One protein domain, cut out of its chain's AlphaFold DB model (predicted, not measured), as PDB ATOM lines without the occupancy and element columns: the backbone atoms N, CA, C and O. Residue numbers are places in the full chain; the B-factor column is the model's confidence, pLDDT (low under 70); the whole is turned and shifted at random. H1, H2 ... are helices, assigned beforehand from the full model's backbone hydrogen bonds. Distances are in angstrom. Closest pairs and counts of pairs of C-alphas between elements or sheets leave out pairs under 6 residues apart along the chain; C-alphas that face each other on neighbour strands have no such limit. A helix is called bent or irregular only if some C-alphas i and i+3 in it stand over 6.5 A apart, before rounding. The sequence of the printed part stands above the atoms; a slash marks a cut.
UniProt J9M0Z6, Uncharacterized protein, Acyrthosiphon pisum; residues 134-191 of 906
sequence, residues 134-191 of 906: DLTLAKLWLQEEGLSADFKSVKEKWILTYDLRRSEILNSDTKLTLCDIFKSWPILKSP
ATOM      1  N   ASP A 134     -40.085 -37.673  21.545       70.56
ATOM      2  CA  ASP A 134     -40.157 -39.011  22.156       70.56
ATOM      3  C   ASP A 134     -38.868 -39.413  22.896       70.56
ATOM      4  O   ASP A 134     -38.918 -40.009  23.975       70.56
ATOM      5  N   LEU A 135     -37.696 -39.059  22.350       78.69
ATOM      6  CA  LEU A 135     -36.398 -39.318  22.988       78.69
ATOM      7  C   LEU A 135     -36.225 -38.480  24.262       78.69
ATOM      8  O   LEU A 135     -35.628 -38.942  25.238       78.69
ATOM      9  N   THR A 136     -36.779 -37.267  24.267       78.25
ATOM     10  CA  THR A 136     -36.758 -36.355  25.418       78.25
ATOM     11  C   THR A 136     -37.682 -36.862  26.527       78.25
ATOM     12  O   THR A 136     -37.268 -36.932  27.685       78.25
ATOM     13  N   LEU A 137     -38.889 -37.325  26.180       82.06
ATOM     14  CA  LEU A 137     -39.822 -37.967  27.117       82.06
ATOM     15  C   LEU A 137     -39.237 -39.258  27.715       82.06
ATOM     16  O   LEU A 137     -39.301 -39.469  28.928       82.06
ATOM     17  N   ALA A 138     -38.601 -40.101  26.897       84.00
ATOM     18  CA  ALA A 138     -37.944 -41.319  27.371       84.00
ATOM     19  C   ALA A 138     -36.772 -41.032  28.329       84.00
ATOM     20  O   ALA A 138     -36.544 -41.803  29.266       84.00
ATOM     21  N   LYS A 139     -36.053 -39.915  28.138       88.12
ATOM     22  CA  LYS A 139     -35.017 -39.453  29.071       88.12
ATOM     23  C   LYS A 139     -35.604 -38.988  30.403       88.12
ATOM     24  O   LYS A 139     -35.110 -39.429  31.437       88.12
ATOM     25  N   LEU A 140     -36.639 -38.143  30.391       86.06
ATOM     26  CA  LEU A 140     -37.297 -37.657  31.615       86.06
ATOM     27  C   LEU A 140     -37.797 -38.827  32.475       86.06
ATOM     28  O   LEU A 140     -37.482 -38.913  33.659       86.06
ATOM     29  N   TRP A 141     -38.440 -39.820  31.853       90.81
ATOM     30  CA  TRP A 141     -38.875 -41.034  32.546       90.81
ATOM     31  C   TRP A 141     -37.718 -41.800  33.218       90.81
ATOM     32  O   TRP A 141     -37.850 -42.277  34.345       90.81
ATOM     33  N   LEU A 142     -36.549 -41.895  32.571       88.00
ATOM     34  CA  LEU A 142     -35.348 -42.520  33.152       88.00
ATOM     35  C   LEU A 142     -34.697 -41.692  34.277       88.00
ATOM     36  O   LEU A 142     -33.864 -42.228  35.014       88.00
ATOM     37  N   GLN A 143     -35.048 -40.411  34.406       88.25
ATOM     38  CA  GLN A 143     -34.612 -39.539  35.498       88.25
ATOM     39  C   GLN A 143     -35.545 -39.624  36.711       88.25
ATOM     40  O   GLN A 143     -35.049 -39.656  37.837       88.25
ATOM     41  N   GLU A 144     -36.859 -39.692  36.484       84.69
ATOM     42  CA  GLU A 144     -37.885 -39.598  37.532       84.69
ATOM     43  C   GLU A 144     -38.388 -40.970  38.018       84.69
ATOM     44  O   GLU A 144     -38.393 -41.235  39.218       84.69
ATOM     45  N   GLU A 145     -38.746 -41.879  37.104       84.06
ATOM     46  CA  GLU A 145     -39.333 -43.196  37.421       84.06
ATOM     47  C   GLU A 145     -38.325 -44.356  37.317       84.06
ATOM     48  O   GLU A 145     -38.500 -45.412  37.930       84.06
ATOM     49  N   GLY A 146     -37.237 -44.180  36.562       82.62
ATOM     50  CA  GLY A 146     -36.309 -45.266  36.221       82.62
ATOM     51  C   GLY A 146     -35.660 -45.994  37.408       82.62
ATOM     52  O   GLY A 146     -35.230 -47.132  37.248       82.62
ATOM     53  N   LEU A 147     -35.584 -45.377  38.595       82.81
ATOM     54  CA  LEU A 147     -35.021 -45.990  39.812       82.81
ATOM     55  C   LEU A 147     -35.999 -46.896  40.581       82.81
ATOM     56  O   LEU A 147     -35.540 -47.713  41.379       82.81
ATOM     57  N   SER A 148     -37.309 -46.762  40.362       80.81
ATOM     58  CA  SER A 148     -38.362 -47.572  41.002       80.81
ATOM     59  C   SER A 148     -39.040 -48.555  40.041       80.81
ATOM     60  O   SER A 148     -39.663 -49.515  40.495       80.81
ATOM     61  N   ALA A 149     -38.905 -48.343  38.731       85.62
ATOM     62  CA  ALA A 149     -39.416 -49.233  37.696       85.62
ATOM     63  C   ALA A 149     -38.644 -50.566  37.587       85.62
ATOM     64  O   ALA A 149     -37.526 -50.727  38.083       85.62
ATOM     65  N   ASP A 150     -39.234 -51.540  36.887       88.50
ATOM     66  CA  ASP A 150     -38.587 -52.826  36.644       88.50
ATOM     67  C   ASP A 150     -37.386 -52.702  35.683       88.50
ATOM     68  O   ASP A 150     -37.350 -51.879  34.763       88.50
ATOM     69  N   PHE A 151     -36.390 -53.573  35.864       87.38
ATOM     70  CA  PHE A 151     -35.128 -53.454  35.134       87.38
ATOM     71  C   PHE A 151     -35.227 -53.784  33.629       87.38
ATOM     72  O   PHE A 151     -34.322 -53.423  32.874       87.38
ATOM     73  N   LYS A 152     -36.299 -54.444  33.162       86.88
ATOM     74  CA  LYS A 152     -36.527 -54.699  31.730       86.88
ATOM     75  C   LYS A 152     -37.040 -53.426  31.054       86.88
ATOM     76  O   LYS A 152     -36.421 -52.990  30.087       86.88
ATOM     77  N   SER A 153     -38.061 -52.777  31.616       85.38
ATOM     78  CA  SER A 153     -38.564 -51.478  31.137       85.38
ATOM     79  C   SER A 153     -37.483 -50.392  31.170       85.38
ATOM     80  O   SER A 153     -37.346 -49.610  30.226       85.38
ATOM     81  N   VAL A 154     -36.655 -50.382  32.223       89.62
ATOM     82  CA  VAL A 154     -35.459 -49.526  32.309       89.62
ATOM     83  C   VAL A 154     -34.491 -49.815  31.165       89.62
ATOM     84  O   VAL A 154     -34.098 -48.884  30.469       89.62
ATOM     85  N   LYS A 155     -34.120 -51.081  30.932       87.69
ATOM     86  CA  LYS A 155     -33.179 -51.465  29.866       87.69
ATOM     87  C   LYS A 155     -33.706 -51.126  28.465       87.69
ATOM     88  O   LYS A 155     -32.934 -50.660  27.633       87.69
ATOM     89  N   GLU A 156     -34.999 -51.300  28.210       87.44
ATOM     90  CA  GLU A 156     -35.635 -50.960  26.929       87.44
ATOM     91  C   GLU A 156     -35.570 -49.452  26.643       87.44
ATOM     92  O   GLU A 156     -35.055 -49.042  25.599       87.44
ATOM     93  N   LYS A 157     -35.981 -48.609  27.600       87.69
ATOM     94  CA  LYS A 157     -35.869 -47.144  27.470       87.69
ATOM     95  C   LYS A 157     -34.411 -46.663  27.480       87.69
ATOM     96  O   LYS A 157     -34.084 -45.674  26.822       87.69
ATOM     97  N   TRP A 158     -33.513 -47.361  28.176       91.31
ATOM     98  CA  TRP A 158     -32.076 -47.066  28.179       91.31
ATOM     99  C   TRP A 158     -31.460 -47.273  26.792       91.31
ATOM    100  O   TRP A 158     -30.751 -46.392  26.308       91.31
ATOM    101  N   ILE A 159     -31.780 -48.382  26.116       87.25
ATOM    102  CA  ILE A 159     -31.355 -48.642  24.731       87.25
ATOM    103  C   ILE A 159     -31.942 -47.590  23.778       87.25
ATOM    104  O   ILE A 159     -31.206 -47.025  22.975       87.25
ATOM    105  N   LEU A 160     -33.232 -47.262  23.905       86.12
ATOM    106  CA  LEU A 160     -33.898 -46.257  23.062       86.12
ATOM    107  C   LEU A 160     -33.269 -44.853  23.183       86.12
ATOM    108  O   LEU A 160     -33.190 -44.124  22.201       86.12
ATOM    109  N   THR A 161     -32.766 -44.482  24.362       89.31
ATOM    110  CA  THR A 161     -32.126 -43.174  24.620       89.31
ATOM    111  C   THR A 161     -30.616 -43.130  24.328       89.31
ATOM    112  O   THR A 161     -29.962 -42.128  24.633       89.31
ATOM    113  N   TYR A 162     -30.043 -44.189  23.743       87.75
ATOM    114  CA  TYR A 162     -28.596 -44.349  23.548       87.75
ATOM    115  C   TYR A 162     -27.934 -43.201  22.773       87.75
ATOM    116  O   TYR A 162     -26.975 -42.621  23.281       87.75
ATOM    117  N   ASP A 163     -28.429 -42.820  21.591       81.88
ATOM    118  CA  ASP A 163     -27.758 -41.787  20.781       81.88
ATOM    119  C   ASP A 163     -27.860 -40.381  21.393       81.88
ATOM    120  O   ASP A 163     -26.903 -39.608  21.311       81.88
ATOM    121  N   LEU A 164     -28.956 -40.077  22.099       84.00
ATOM    122  CA  LEU A 164     -29.101 -38.846  22.882       84.00
ATOM    123  C   LEU A 164     -28.044 -38.793  23.999       84.00
ATOM    124  O   LEU A 164     -27.212 -37.883  24.022       84.00
ATOM    125  N   ARG A 165     -27.992 -39.822  24.858       88.00
ATOM    126  CA  ARG A 165     -26.989 -39.964  25.932       88.00
ATOM    127  C   ARG A 165     -25.555 -39.928  25.397       88.00
ATOM    128  O   ARG A 165     -24.682 -39.298  25.990       88.00
ATOM    129  N   ARG A 166     -25.309 -40.570  24.255       83.62
ATOM    130  CA  ARG A 166     -24.005 -40.595  23.588       83.62
ATOM    131  C   ARG A 166     -23.618 -39.227  23.030       83.62
ATOM    132  O   ARG A 166     -22.445 -38.875  23.108       83.62
ATOM    133  N   SER A 167     -24.567 -38.434  22.529       80.44
ATOM    134  CA  SER A 167     -24.297 -37.050  22.119       80.44
ATOM    135  C   SER A 167     -23.904 -36.161  23.308       80.44
ATOM    136  O   SER A 167     -22.934 -35.413  23.215       80.44
ATOM    137  N   GLU A 168     -24.562 -36.320  24.463       81.50
ATOM    138  CA  GLU A 168     -24.247 -35.588  25.702       81.50
ATOM    139  C   GLU A 168     -22.835 -35.895  26.224       81.50
ATOM    140  O   GLU A 168     -22.114 -34.987  26.630       81.50
ATOM    141  N   ILE A 169     -22.422 -37.167  26.170       81.50
ATOM    142  CA  ILE A 169     -21.102 -37.654  26.620       81.50
ATOM    143  C   ILE A 169     -19.961 -37.257  25.656       81.50
ATOM    144  O   ILE A 169     -18.790 -37.234  26.049       81.50
ATOM    145  N   LEU A 170     -20.274 -36.948  24.392       75.19
ATOM    146  CA  LEU A 170     -19.288 -36.611  23.354       75.19
ATOM    147  C   LEU A 170     -19.204 -35.111  23.015       75.19
ATOM    148  O   LEU A 170     -18.257 -34.717  22.334       75.19
ATOM    149  N   ASN A 171     -20.143 -34.279  23.474       70.69
ATOM    150  CA  ASN A 171     -20.175 -32.846  23.173       70.69
ATOM    151  C   ASN A 171     -18.947 -32.106  23.754       70.69
ATOM    152  O   ASN A 171     -18.692 -32.116  24.962       70.69
ATOM    153  N   SER A 172     -18.180 -31.444  22.884       54.19
ATOM    154  CA  SER A 172     -16.940 -30.739  23.237       54.19
ATOM    155  C   SER A 172     -17.132 -29.436  24.015       54.19
ATOM    156  O   SER A 172     -16.213 -29.036  24.738       54.19
ATOM    157  N   ASP A 173     -18.293 -28.790  23.896       50.88
ATOM    158  CA  ASP A 173     -18.548 -27.472  24.487       50.88
ATOM    159  C   ASP A 173     -18.990 -27.562  25.953       50.88
ATOM    160  O   ASP A 173     -18.670 -26.682  26.753       50.88
ATOM    161  N   THR A 174     -19.676 -28.643  26.343       54.94
ATOM    162  CA  THR A 174     -20.262 -28.792  27.689       54.94
ATOM    163  C   THR A 174     -19.309 -29.381  28.732       54.94
ATOM    164  O   THR A 174     -19.489 -29.116  29.919       54.94
ATOM    165  N   LYS A 175     -18.291 -30.159  28.322       59.31
ATOM    166  CA  LYS A 175     -17.270 -30.784  29.202       59.31
ATOM    167  C   LYS A 175     -17.840 -31.450  30.469       59.31
ATOM    168  O   LYS A 175     -17.284 -31.293  31.559       59.31
ATOM    169  N   LEU A 176     -18.938 -32.192  30.326       68.50
ATOM    170  CA  LEU A 176     -19.607 -32.859  31.446       68.50
ATOM    171  C   LEU A 176     -18.656 -33.799  32.202       68.50
ATOM    172  O   LEU A 176     -17.872 -34.536  31.601       68.50
ATOM    173  N   THR A 177     -18.733 -33.788  33.533       75.62
ATOM    174  CA  THR A 177     -17.956 -34.700  34.383       75.62
ATOM    175  C   THR A 177     -18.719 -36.005  34.630       75.62
ATOM    176  O   THR A 177     -19.932 -36.070  34.429       75.62
ATOM    177  N   LEU A 178     -18.044 -37.042  35.144       80.38
ATOM    178  CA  LEU A 178     -18.722 -38.274  35.585       80.38
ATOM    179  C   LEU A 178     -19.843 -37.988  36.603       80.38
ATOM    180  O   LEU A 178     -20.911 -38.590  36.528       80.38
ATOM    181  N   CYS A 179     -19.626 -37.029  37.506       83.31
ATOM    182  CA  CYS A 179     -20.628 -36.592  38.473       83.31
ATOM    183  C   CYS A 179     -21.862 -35.987  37.784       83.31
ATOM    184  O   CYS A 179     -22.982 -36.187  38.246       83.31
ATOM    185  N   ASP A 180     -21.685 -35.283  36.663       83.12
ATOM    186  CA  ASP A 180     -22.788 -34.682  35.907       83.12
ATOM    187  C   ASP A 180     -23.537 -35.726  35.077       83.12
ATOM    188  O   ASP A 180     -24.763 -35.740  35.099       83.12
ATOM    189  N   ILE A 181     -22.835 -36.693  34.473       85.94
ATOM    190  CA  ILE A 181     -23.463 -37.860  33.828       85.94
ATOM    191  C   ILE A 181     -24.336 -38.624  34.842       85.94
ATOM    192  O   ILE A 181     -25.486 -38.943  34.546       85.94
ATOM    193  N   PHE A 182     -23.850 -38.843  36.069       88.75
ATOM    194  CA  PHE A 182     -24.603 -39.499  37.151       88.75
ATOM    195  C   PHE A 182     -25.689 -38.602  37.798       88.75
ATOM    196  O   PHE A 182     -26.478 -39.090  38.615       88.75
ATOM    197  N   LYS A 183     -25.778 -37.307  37.451       86.50
ATOM    198  CA  LYS A 183     -26.959 -36.454  37.716       86.50
ATOM    199  C   LYS A 183     -27.965 -36.554  36.571       86.50
ATOM    200  O   LYS A 183     -29.144 -36.748  36.830       86.50
ATOM    201  N   SER A 184     -27.502 -36.459  35.325       85.94
ATOM    202  CA  SER A 184     -28.337 -36.530  34.121       85.94
ATOM    203  C   SER A 184     -28.948 -37.912  33.887       85.94
ATOM    204  O   SER A 184     -29.990 -37.994  33.245       85.94
ATOM    205  N   TRP A 185     -28.339 -38.976  34.417       90.00
ATOM    206  CA  TRP A 185     -28.799 -40.360  34.285       90.00
ATOM    207  C   TRP A 185     -28.756 -41.080  35.656       90.00
ATOM    208  O   TRP A 185     -27.896 -41.938  35.882       90.00
ATOM    209  N   PRO A 186     -29.655 -40.733  36.609       89.06
ATOM    210  CA  PRO A 186     -29.601 -41.187  38.007       89.06
ATOM    211  C   PRO A 186     -29.596 -42.707  38.196       89.06
ATOM    212  O   PRO A 186     -28.987 -43.202  39.143       89.06
ATOM    213  N   ILE A 187     -30.227 -43.444  37.278       89.38
ATOM    214  CA  ILE A 187     -30.334 -44.909  37.281       89.38
ATOM    215  C   ILE A 187     -28.979 -45.641  37.334       89.38
ATOM    216  O   ILE A 187     -28.894 -46.752  37.854       89.38
ATOM    217  N   LEU A 188     -27.885 -44.999  36.911       89.56
ATOM    218  CA  LEU A 188     -26.524 -45.537  37.046       89.56
ATOM    219  C   LEU A 188     -26.094 -45.759  38.513       89.56
ATOM    220  O   LEU A 188     -25.201 -46.565  38.773       89.56
ATOM    221  N   LYS A 189     -26.749 -45.102  39.479       89.44
ATOM    222  CA  LYS A 189     -26.540 -45.305  40.926       89.44
ATOM    223  C   LYS A 189     -27.167 -46.603  41.455       89.44
ATOM    224  O   LYS A 189     -26.897 -47.002  42.585       89.44
ATOM    225  N   SER A 190     -27.986 -47.286  40.653       88.44
ATOM    226  CA  SER A 190     -28.487 -48.621  40.988       88.44
ATOM    227  C   SER A 190     -27.323 -49.606  41.191       88.44
ATOM    228  O   SER A 190     -26.335 -49.540  40.449       88.44
ATOM    229  N   PRO A 191     -27.442 -50.594  42.102       85.88
ATOM    230  CA  PRO A 191     -26.512 -51.723  42.179       85.88
ATOM    231  C   PRO A 191     -26.335 -52.466  40.844       85.88
ATOM    232  O   PRO A 191     -25.281 -53.053  40.610       85.88
TER     233      PRO A 191
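This is residues 134 to 191 of the 906 residues of an uncharacterized protein of Acyrthosiphon pisum (UniProt J9M0Z6). The model shows a helical hairpin, H1 and H2, from which the backbone goes out along H3, turns at the far end in a loop whose residues 170 to 175 stick out, and folds back along H4 to H5, which packs on H1 near Gln 143. H3 and H4 make a second, looser pair beside the hairpin, out and back, and neither clearly touches another helix. The printed part has 58 residues with five named helices, in the order H1, H2, H3, H4, H5, and no named strand; 41 residues are in the helices, and the class is all helix. The whole is compact, with a radius of gyration of the C-alphas of 11.3 A, and the C-alphas span 34 by 24 by 14 A along their three main axes.

Find C-alpha 134 at (-40.157, -39.011, 22.156); from there H1, residues 134 to 144, runs 15.6 A to C-alpha 144 at (-37.885, -39.598, 37.532), with z rising along the way. It is the longest helix by residues, with 11. After residues 145 to 150, look for H2, residues 151 to 160, which begins at C-alpha 151 at (-35.128, -53.454, 35.134) and measures 14.1 A from first to last C-alpha. Past Thr 161 you reach H3, residues 162 to 170, 12.1 A long. Residues 171 to 177 then lead to H4, residues 178 to 184, 9.9 A long. Past Trp 185 comes the four-residue H5, residues 186 to 189, 5.9 A long, which ends at C-alpha 189 at (-26.540, -45.305, 40.926). No helix is bent or irregular.

Start at H1 and look across to H2: the two touch, with 7 pairs of C-alphas within 8 A, and the closest C-alphas are those of Ala 138 and Lys 157, 6.2 A apart. They form a helical hairpin and run opposite ways, at a tilt of 37 degrees that is only just steep. H2 and H3 meet only through their link. Near the first residues of H1 you find H3 close but not clearly touching, the closest C-alphas being those of Leu 135 and Leu 164 at 7.3 A, and the two lines are about perpendicular at 76 degrees. Go on to H4, which is close to H3 but not clearly touching: the closest C-alphas, those of Ile 169 and Ile 181, are 7.6 A apart. H3 and H4 run opposite ways at a steep tilt of 42 degrees. At Gln 143 look for two neighbours in space. H5 touches H1 there, with the closest C-alphas, those of Gln 143 and Pro 186, 5.8 A apart. H4 is close to H1 but not clearly touching, with the closest C-alphas, those of Gln 143 and Ser 184, at 7.1 A. H4 and H5 are close but not clearly touching, with the C-alphas of Phe 182 and Leu 188 closest at 6.3 A. H2 is apart from H4 and from H5, and H3 is apart from H5. In H1, H2, H3 and H4 every backbone O i to N i+4 pair is within hydrogen-bond range; H5 is too short for such a pair, but its one O i to N i+3 pair is within range.

The two C-alphas farthest apart are those of Asp 150 and Asp 173, at 34.5 A. From C-alpha 134 to C-alpha 191 is 27.4 A. The printed part has no cut. The links H2 to H3 and H4 to H5 are tight, those from H1 to H2 and from H3 to H4 are short, and no link is long. Residues 170 to 175, of which 170 belongs to H3, stand free. The mean pLDDT of the printed part is 82.5; look for the low confidence, under 70, at residues 172 to 176.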